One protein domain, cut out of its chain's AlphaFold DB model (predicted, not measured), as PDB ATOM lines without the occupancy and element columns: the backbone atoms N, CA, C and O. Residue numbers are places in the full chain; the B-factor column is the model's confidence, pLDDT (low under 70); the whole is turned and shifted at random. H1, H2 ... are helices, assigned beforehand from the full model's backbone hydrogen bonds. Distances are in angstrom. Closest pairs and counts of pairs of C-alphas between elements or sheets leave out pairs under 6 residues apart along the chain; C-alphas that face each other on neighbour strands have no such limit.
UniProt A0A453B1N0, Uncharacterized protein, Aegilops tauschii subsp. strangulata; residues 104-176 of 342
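This is residues 104 to 176 of the 342 residues of an uncharacterized protein of Aegilops tauschii subsp. strangulata (UniProt A0A453B1N0). With little regular structure, the printed part is one large open ring of chain with an empty middle: H2 forms part of its rim, H3 sits on the far side, and the two ends come together beside H1 in a short antiparallel pairing of residues 107 to 108 with 172 to 173. The 73 residues, with three named helices in the order H1, H2, H3 and no named strand, are all helix by class, though 23 residues are in named elements. The whole is only just extended, close to loose, with a radius of gyration of the C-alphas of 17.2 A and spans of 46 by 34 by 22 A.

H2, residues 130 to 140, is 15.5 A long, from C-alpha 130 at (43.045, 48.530, 43.004). H1 is residues 109 to 113, 6.1 A. H3 is residues 151 to 157, 10.2 A, ending at (49.289, 19.929, 33.088).

H2 is apart from H1 and from H3, and H1 and H3 are apart. Every O i to N i+4 pair is within hydrogen-bond range in H1 and H2; in H3 1 of 3 is, beside 2 of 4 O i to N i+3 pairs.

Residues 137 to 168 stand free. The C-alphas of Lys 104 and Leu 176 are 9.8 A apart. The link from H1 to H2 is long, 16 residues. The printed part has no cut; residues 104 and 163 have pLDDT under 70.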
ATOM      1  N   LYS A 104      41.114  63.942  27.508       67.31
ATOM      2  CA  LYS A 104      41.326  64.136  28.959       67.31
ATOM      3  C   LYS A 104      41.336  62.837  29.776       67.31
ATOM      4  O   LYS A 104      41.979  62.783  30.823       67.31
ATOM      5  N   ASN A 105      40.666  61.799  29.282       78.00
ATOM      6  CA  ASN A 105      40.519  60.517  29.970       78.00
ATOM      7  C   ASN A 105      41.432  59.412  29.412       78.00
ATOM      8  O   ASN A 105      41.378  58.277  29.891       78.00
ATOM      9  N   ASP A 106      42.265  59.727  28.420       89.44
ATOM     10  CA  ASP A 106      43.227  58.784  27.858       89.44
ATOM     11  C   ASP A 106      44.424  58.617  28.809       89.44
ATOM     12  O   ASP A 106      44.636  59.408  29.730       89.44
ATOM     13  N   THR A 107      45.189  57.541  28.640       91.88
ATOM     14  CA  THR A 107      46.377  57.261  29.459       91.88
ATOM     15  C   THR A 107      47.577  57.033  28.557       91.88
ATOM     16  O   THR A 107      47.650  56.040  27.833       91.88
ATOM     17  N   SER A 108      48.524  57.966  28.604       92.06
ATOM     18  CA  SER A 108      49.815  57.861  27.924       92.06
ATOM     19  C   SER A 108      50.804  56.993  28.699       92.06
ATOM     20  O   SER A 108      50.691  56.818  29.915       92.06
ATOM     21  N   ALA A 109      51.831  56.484  28.013       93.31
ATOM     22  CA  ALA A 109      52.900  55.728  28.662       93.31
ATOM     23  C   ALA A 109      53.618  56.505  29.776       93.31
ATOM     24  O   ALA A 109      54.033  55.909  30.767       93.31
ATOM     25  N   VAL A 110      53.759  57.827  29.634       94.38
ATOM     26  CA  VAL A 110      54.379  58.679  30.662       94.38
ATOM     27  C   VAL A 110      53.493  58.753  31.902       94.38
ATOM     28  O   VAL A 110      53.976  58.533  33.006       94.38
ATOM     29  N   GLU A 111      52.191  58.989  31.734       93.94
ATOM     30  CA  GLU A 111      51.257  59.018  32.863       93.94
ATOM     31  C   GLU A 111      51.157  57.659  33.562       93.94
ATOM     32  O   GLU A 111      51.153  57.611  34.790       93.94
ATOM     33  N   TYR A 112      51.127  56.561  32.800       93.56
ATOM     34  CA  TYR A 112      51.140  55.211  33.363       93.56
ATOM     35  C   TYR A 112      52.394  54.959  34.209       93.56
ATOM     36  O   TYR A 112      52.298  54.492  35.342       93.56
ATOM     37  N   ARG A 113      53.576  55.331  33.698       93.75
ATOM     38  CA  ARG A 113      54.839  55.232  34.451       93.75
ATOM     39  C   ARG A 113      54.854  56.122  35.697       93.75
ATOM     40  O   ARG A 113      55.515  55.775  36.668       93.75
ATOM     41  N   ASN A 114      54.084  57.209  35.691       94.62
ATOM     42  CA  ASN A 114      53.891  58.100  36.836       94.62
ATOM     43  C   ASN A 114      52.768  57.646  37.790       94.62
ATOM     44  O   ASN A 114      52.423  58.381  38.711       94.62
ATOM     45  N   GLY A 115      52.197  56.452  37.596       90.88
ATOM     46  CA  GLY A 115      51.233  55.846  38.520       90.88
ATOM     47  C   GLY A 115      49.761  55.976  38.122       90.88
ATOM     48  O   GLY A 115      48.908  55.469  38.849       90.88
ATOM     49  N   LYS A 116      49.435  56.587  36.973       91.56
ATOM     50  CA  LYS A 116      48.064  56.561  36.431       91.56
ATOM     51  C   LYS A 116      47.694  55.131  36.035       91.56
ATOM     52  O   LYS A 116      48.503  54.407  35.458       91.56
ATOM     53  N   ASP A 117      46.469  54.700  36.321       92.00
ATOM     54  CA  ASP A 117      46.023  53.359  35.941       92.00
ATOM     55  C   ASP A 117      45.970  53.199  34.413       92.00
ATOM     56  O   ASP A 117      45.420  54.045  33.716       92.00
ATOM     57  N   MET A 118      46.498  52.088  33.889       91.81
ATOM     58  CA  MET A 118      46.567  51.819  32.443       91.81
ATOM     59  C   MET A 118      45.200  51.791  31.735       91.81
ATOM     60  O   MET A 118      45.140  52.024  30.533       91.81
ATOM     61  N   GLN A 119      44.108  51.504  32.453       88.94
ATOM     62  CA  GLN A 119      42.739  51.529  31.921       88.94
ATOM     63  C   GLN A 119      42.056  52.886  32.160       88.94
ATOM     64  O   GLN A 119      40.913  53.087  31.746       88.94
ATOM     65  N   GLY A 120      42.735  53.822  32.828       88.81
ATOM     66  CA  GLY A 120      42.194  55.117  33.220       88.81
ATOM     67  C   GLY A 120      41.139  55.030  34.325       88.81
ATOM     68  O   GLY A 120      40.268  55.899  34.384       88.81
ATOM     69  N   ILE A 121      41.167  53.980  35.160       88.94
ATOM     70  CA  ILE A 121      40.284  53.863  36.329       88.94
ATOM     71  C   ILE A 121      40.792  54.823  37.417       88.94
ATOM     72  O   ILE A 121      41.937  54.668  37.853       88.94
ATOM     73  N   PRO A 122      39.970  55.783  37.879       90.19
ATOM     74  CA  PRO A 122      40.370  56.739  38.904       90.19
ATOM     75  C   PRO A 122      40.218  56.110  40.295       90.19
ATOM     76  O   PRO A 122      39.272  56.403  41.027       90.19
ATOM     77  N   TRP A 123      41.118  55.190  40.649       91.00
ATOM     78  CA  TRP A 123      41.084  54.469  41.929       91.00
ATOM     79  C   TRP A 123      41.076  55.403  43.146       91.00
ATOM     80  O   TRP A 123      40.509  55.056  44.173       91.00
ATOM     81  N   GLU A 124      41.655  56.596  43.021       88.12
ATOM     82  CA  GLU A 124      41.660  57.653  44.033       88.12
ATOM     83  C   GLU A 124      40.272  58.238  44.333       88.12
ATOM     84  O   GLU A 124      40.072  58.820  45.396       88.12
ATOM     85  N   ARG A 125      39.309  58.079  43.414       90.06
ATOM     86  CA  ARG A 125      37.909  58.495  43.599       90.06
ATOM     87  C   ARG A 125      37.028  57.374  44.154       90.06
ATOM     88  O   ARG A 125      35.881  57.626  44.509       90.06
ATOM     89  N   LEU A 126      37.535  56.142  44.198       89.88
ATOM     90  CA  LEU A 126      36.784  54.964  44.619       89.88
ATOM     91  C   LEU A 126      37.008  54.664  46.105       89.88
ATOM     92  O   LEU A 126      38.059  54.947  46.675       89.88
ATOM     93  N   LYS A 127      36.030  53.997  46.728       90.38
ATOM     94  CA  LYS A 127      36.105  53.550  48.135       90.38
ATOM     95  C   LYS A 127      37.189  52.494  48.382       90.38
ATOM     96  O   LYS A 127      37.535  52.217  49.528       90.38
ATOM     97  N   TYR A 128      37.694  51.879  47.315       88.25
ATOM     98  CA  TYR A 128      38.655  50.790  47.368       88.25
ATOM     99  C   TYR A 128      39.821  51.077  46.430       88.25
ATOM    100  O   TYR A 128      39.632  51.449  45.273       88.25
ATOM    101  N   SER A 129      41.031  50.803  46.906       91.81
ATOM    102  CA  SER A 129      42.212  50.721  46.048       91.81
ATOM    103  C   SER A 129      42.108  49.551  45.064       91.81
ATOM    104  O   SER A 129      41.397  48.563  45.299       91.81
ATOM    105  N   ARG A 130      42.908  49.610  43.992       90.69
ATOM    106  CA  ARG A 130      43.045  48.530  43.004       90.69
ATOM    107  C   ARG A 130      43.303  47.162  43.647       90.69
ATOM    108  O   ARG A 130      42.704  46.163  43.244       90.69
ATOM    109  N   ASP A 131      44.166  47.110  44.660       92.50
ATOM    110  CA  ASP A 131      44.534  45.862  45.333       92.50
ATOM    111  C   ASP A 131      43.412  45.316  46.217       92.50
ATOM    112  O   ASP A 131      43.170  44.107  46.235       92.50
ATOM    113  N   GLN A 132      42.687  46.193  46.917       93.50
ATOM    114  CA  GLN A 132      41.509  45.798  47.692       93.50
ATOM    115  C   GLN A 132      40.419  45.233  46.778       93.50
ATOM    116  O   GLN A 132      39.904  44.144  47.047       93.50
ATOM    117  N   TYR A 133      40.131  45.910  45.660       91.38
ATOM    118  CA  TYR A 133      39.174  45.428  44.665       91.38
ATOM    119  C   TYR A 133      39.577  44.050  44.122       91.38
ATOM    120  O   TYR A 133      38.762  43.126  44.069       91.38
ATOM    121  N   ARG A 134      40.862  43.862  43.789       90.62
ATOM    122  CA  ARG A 134      41.381  42.580  43.293       90.62
ATOM    123  C   ARG A 134      41.220  41.451  44.311       90.62
ATOM    124  O   ARG A 134      40.759  40.372  43.939       90.62
ATOM    125  N   LYS A 135      41.571  41.684  45.580       91.75
ATOM    126  CA  LYS A 135      41.416  40.694  46.662       91.75
ATOM    127  C   LYS A 135      39.954  40.295  46.847       91.75
ATOM    128  O   LYS A 135      39.645  39.110  46.954       91.75
ATOM    129  N   MET A 136      39.053  41.272  46.836       91.50
ATOM    130  CA  MET A 136      37.617  41.034  46.956       91.50
ATOM    131  C   MET A 136      37.078  40.219  45.773       91.50
ATOM    132  O   MET A 136      36.390  39.220  45.986       91.50
ATOM    133  N   ARG A 137      37.445  40.580  44.536       88.81
ATOM    134  CA  ARG A 137      37.048  39.830  43.336       88.81
ATOM    135  C   ARG A 137      37.510  38.376  43.413       88.81
ATOM    136  O   ARG A 137      36.694  37.490  43.214       88.81
ATOM    137  N   LEU A 138      38.767  38.119  43.778       86.56
ATOM    138  CA  LEU A 138      39.292  36.751  43.919       86.56
ATOM    139  C   LEU A 138      38.565  35.928  44.991       86.56
ATOM    140  O   LEU A 138      38.453  34.714  44.860       86.56
ATOM    141  N   LYS A 139      38.072  36.576  46.050       87.94
ATOM    142  CA  LYS A 139      37.361  35.901  47.140       87.94
ATOM    143  C   LYS A 139      35.905  35.582  46.797       87.94
ATOM    144  O   LYS A 139      35.395  34.544  47.213       87.94
ATOM    145  N   HIS A 140      35.224  36.488  46.100       87.38
ATOM    146  CA  HIS A 140      33.767  36.441  45.957       87.38
ATOM    147  C   HIS A 140      33.286  36.084  44.551       87.38
ATOM    148  O   HIS A 140      32.197  35.527  44.408       87.38
ATOM    149  N   TYR A 141      34.066  36.392  43.516       82.88
ATOM    150  CA  TYR A 141      33.663  36.142  42.140       82.88
ATOM    151  C   TYR A 141      33.900  34.676  41.775       82.88
ATOM    152  O   TYR A 141      35.026  34.183  41.818       82.88
ATOM    153  N   LYS A 142      32.826  33.986  41.390       78.88
ATOM    154  CA  LYS A 142      32.879  32.629  40.846       78.88
ATOM    155  C   LYS A 142      32.557  32.688  39.361       78.88
ATOM    156  O   LYS A 142      31.501  33.195  38.983       78.88
ATOM    157  N   ASN A 143      33.469  32.185  38.535       73.38
ATOM    158  CA  ASN A 143      33.219  32.049  37.106       73.38
ATOM    159  C   ASN A 143      32.095  31.040  36.867       73.38
ATOM    160  O   ASN A 143      32.002  30.024  37.553       73.38
ATOM    161  N   TYR A 144      31.268  31.315  35.864       72.75
ATOM    162  CA  TYR A 144      30.432  30.282  35.280       72.75
ATOM    163  C   TYR A 144      31.327  29.372  34.437       72.75
ATOM    164  O   TYR A 144      31.909  29.821  33.449       72.75
ATOM    165  N   GLU A 145      31.455  28.114  34.843       70.12
ATOM    166  CA  GLU A 145      32.265  27.111  34.160       70.12
ATOM    167  C   GLU A 145      31.386  25.944  33.707       70.12
ATOM    168  O   GLU A 145      30.554  25.440  34.456       70.12
ATOM    169  N   ASN A 146      31.594  25.498  32.468       70.12
ATOM    170  CA  ASN A 146      31.017  24.253  31.952       70.12
ATOM    171  C   ASN A 146      32.017  23.088  32.065       70.12
ATOM    172  O   ASN A 146      31.922  22.104  31.335       70.12
ATOM    173  N   LEU A 147      33.028  23.223  32.927       73.00
ATOM    174  CA  LEU A 147      34.103  22.250  33.066       73.00
ATOM    175  C   LEU A 147      33.731  21.211  34.123       73.00
ATOM    176  O   LEU A 147      33.386  21.542  35.250       73.00
ATOM    177  N   ALA A 148      33.853  19.934  33.764       73.69
ATOM    178  CA  ALA A 148      33.699  18.837  34.718       73.69
ATOM    179  C   ALA A 148      34.944  18.644  35.609       73.69
ATOM    180  O   ALA A 148      34.859  18.024  36.668       73.69
ATOM    181  N   ARG A 149      36.113  19.143  35.177       70.88
ATOM    182  CA  ARG A 149      37.390  19.061  35.910       70.88
ATOM    183  C   ARG A 149      37.694  20.385  36.600       70.88
ATOM    184  O   ARG A 149      37.457  21.446  36.033       70.88
ATOM    185  N   SER A 150      38.289  20.304  37.788       73.25
ATOM    186  CA  SER A 150      38.735  21.479  38.533       73.25
ATOM    187  C   SER A 150      39.950  22.146  37.881       73.25
ATOM    188  O   SER A 150      40.824  21.480  37.322       73.25
ATOM    189  N   HIS A 151      40.045  23.468  38.030       70.56
ATOM    190  CA  HIS A 151      41.169  24.279  37.548       70.56
ATOM    191  C   HIS A 151      42.547  23.792  38.037       70.56
ATOM    192  O   HIS A 151      43.499  23.780  37.262       70.56
ATOM    193  N   GLN A 152      42.644  23.292  39.273       72.81
ATOM    194  CA  GLN A 152      43.896  22.745  39.820       72.81
ATOM    195  C   GLN A 152      44.438  21.560  39.010       72.81
ATOM    196  O   GLN A 152      45.649  21.386  38.912       72.81
ATOM    197  N   GLY A 153      43.552  20.748  38.422       73.44
ATOM    198  CA  GLY A 153      43.951  19.651  37.545       73.44
ATOM    199  C   GLY A 153      44.668  20.147  36.291       73.44
ATOM    200  O   GLY A 153      45.650  19.545  35.872       73.44
ATOM    201  N   PHE A 154      44.210  21.271  35.736       71.00
ATOM    202  CA  PHE A 154      44.800  21.884  34.549       71.00
ATOM    203  C   PHE A 154      46.116  22.602  34.856       71.00
ATOM    204  O   PHE A 154      47.064  22.465  34.091       71.00
ATOM    205  N   ASP A 155      46.217  23.292  35.997       73.56
ATOM    206  CA  ASP A 155      47.448  23.989  36.404       73.56
ATOM    207  C   ASP A 155      48.670  23.057  36.466       73.56
ATOM    208  O   ASP A 155      49.792  23.478  36.176       73.56
ATOM    209  N   MET A 156      48.454  21.785  36.822       75.19
ATOM    210  CA  MET A 156      49.500  20.756  36.857       75.19
ATOM    211  C   MET A 156      49.924  20.270  35.463       75.19
ATOM    212  O   MET A 156      51.060  19.836  35.290       75.19
ATOM    213  N   GLU A 157      49.028  20.331  34.477       81.94
ATOM    214  CA  GLU A 157      49.289  19.929  33.088       81.94
ATOM    215  C   GLU A 157      49.897  21.082  32.268       81.94
ATOM    216  O   GLU A 157      50.648  20.854  31.317       81.94
ATOM    217  N   CYS A 158      49.598  22.331  32.638       79.12
ATOM    218  CA  CYS A 158      50.114  23.512  31.962       79.12
ATOM    219  C   CYS A 158      51.636  23.637  32.119       79.12
ATOM    220  O   CYS A 158      52.185  23.681  33.224       79.12
ATOM    221  N   LYS A 159      52.327  23.780  30.980       83.12
ATOM    222  CA  LYS A 159      53.769  24.028  30.943       83.12
ATOM    223  C   LYS A 159      54.105  25.302  31.719       83.12
ATOM    224  O   LYS A 159      53.700  26.397  31.332       83.12
ATOM    225  N   GLN A 160      54.908  25.153  32.767       79.50
ATOM    226  CA  GLN A 160      55.464  26.294  33.483       79.50
ATOM    227  C   GLN A 160      56.487  26.998  32.586       79.50
ATOM    228  O   GLN A 160      57.343  26.360  31.967       79.50
ATOM    229  N   VAL A 161      56.363  28.315  32.481       78.25
ATOM    230  CA  VAL A 161      57.202  29.161  31.632       78.25
ATOM    231  C   VAL A 161      57.797  30.279  32.471       78.25
ATOM    232  O   VAL A 161      57.093  30.889  33.276       78.25
ATOM    233  N   GLU A 162      59.091  30.535  32.290       78.06
ATOM    234  CA  GLU A 162      59.741  31.705  32.875       78.06
ATOM    235  C   GLU A 162      59.289  32.971  32.147       78.06
ATOM    236  O   GLU A 162      59.053  32.978  30.939       78.06
ATOM    237  N   THR A 163      59.134  34.048  32.910       68.75
ATOM    238  CA  THR A 163      58.417  35.261  32.500       68.75
ATOM    239  C   THR A 163      59.337  36.481  32.490       68.75
ATOM    240  O   THR A 163      58.898  37.591  32.778       68.75
ATOM    241  N   ASN A 164      60.633  36.263  32.260       75.12
ATOM    242  CA  ASN A 164      61.665  37.285  32.463       75.12
ATOM    243  C   ASN A 164      61.793  38.262  31.281       75.12
ATOM    244  O   ASN A 164      62.408  39.318  31.421       75.12
ATOM    245  N   ASP A 165      61.172  37.947  30.146       77.31
ATOM    246  CA  ASP A 165      61.263  38.741  28.927       77.31
ATOM    247  C   ASP A 165      60.107  39.746  28.806       77.31
ATOM    248  O   ASP A 165      58.927  39.419  28.968       77.31
ATOM    249  N   LYS A 166      60.445  40.995  28.467       75.69
ATOM    250  CA  LYS A 166      59.473  42.062  28.189       75.69
ATOM    251  C   LYS A 166      59.114  42.071  26.705       75.69
ATOM    252  O   LYS A 166      59.746  42.764  25.916       75.69
ATOM    253  N   PHE A 167      58.087  41.313  26.328       79.69
ATOM    254  CA  PHE A 167      57.598  41.277  24.938       79.69
ATOM    255  C   PHE A 167      56.796  42.519  24.537       79.69
ATOM    256  O   PHE A 167      56.761  42.874  23.363       79.69
ATOM    257  N   TYR A 168      56.154  43.174  25.504       81.75
ATOM    258  CA  TYR A 168      55.293  44.330  25.282       81.75
ATOM    259  C   TYR A 168      55.548  45.382  26.361       81.75
ATOM    260  O   TYR A 168      55.766  45.039  27.523       81.75
ATOM    261  N   ASP A 169      55.488  46.655  25.973       87.12
ATOM    262  CA  ASP A 169      55.443  47.790  26.895       87.12
ATOM    263  C   ASP A 169      54.141  48.563  26.676       87.12
ATOM    264  O   ASP A 169      53.591  48.594  25.568       87.12
ATOM    265  N   PHE A 170      53.626  49.172  27.740       90.19
ATOM    266  CA  PHE A 170      52.412  49.967  27.649       90.19
ATOM    267  C   PHE A 170      52.687  51.218  26.812       90.19
ATOM    268  O   PHE A 170      53.556  52.027  27.132       90.19
ATOM    269  N   CYS A 171      51.926  51.372  25.731       87.94
ATOM    270  CA  CYS A 171      52.057  52.504  24.822       87.94
ATOM    271  C   CYS A 171      50.999  53.572  25.121       87.94
ATOM    272  O   CYS A 171      51.323  54.731  25.389       87.94
ATOM    273  N   PHE A 172      49.725  53.178  25.077       88.00
ATOM    274  CA  PHE A 172      48.609  54.107  25.149       88.00
ATOM    275  C   PHE A 172      47.293  53.370  25.404       88.00
ATOM    276  O   PHE A 172      47.097  52.261  24.903       88.00
ATOM    277  N   ASN A 173      46.376  54.013  26.120       89.00
ATOM    278  CA  ASN A 173      44.980  53.602  26.232       89.00
ATOM    279  C   ASN A 173      44.079  54.795  25.916       89.00
ATOM    280  O   ASN A 173      44.235  55.851  26.532       89.00
ATOM    281  N   THR A 174      43.121  54.612  25.002       85.50
ATOM    282  CA  THR A 174      42.085  55.612  24.733       85.50
ATOM    283  C   THR A 174      40.733  55.162  25.249       85.50
ATOM    284  O   THR A 174      40.358  53.999  25.103       85.50
ATOM    285  N   ARG A 175      39.981  56.097  25.829       80.81
ATOM    286  CA  ARG A 175      38.587  55.886  26.248       80.81
ATOM    287  C   ARG A 175      37.582  56.453  25.249       80.81
ATOM    288  O   ARG A 175      36.380  56.373  25.491       80.81
ATOM    289  N   LEU A 176      38.058  56.985  24.122       76.81
ATOM    290  CA  LEU A 176      37.216  57.489  23.035       76.81
ATOM    291  C   LEU A 176      36.382  56.402  22.367       76.81
ATOM    292  O   LEU A 176      35.357  56.700  21.756       76.81
TER     293      LEU A 176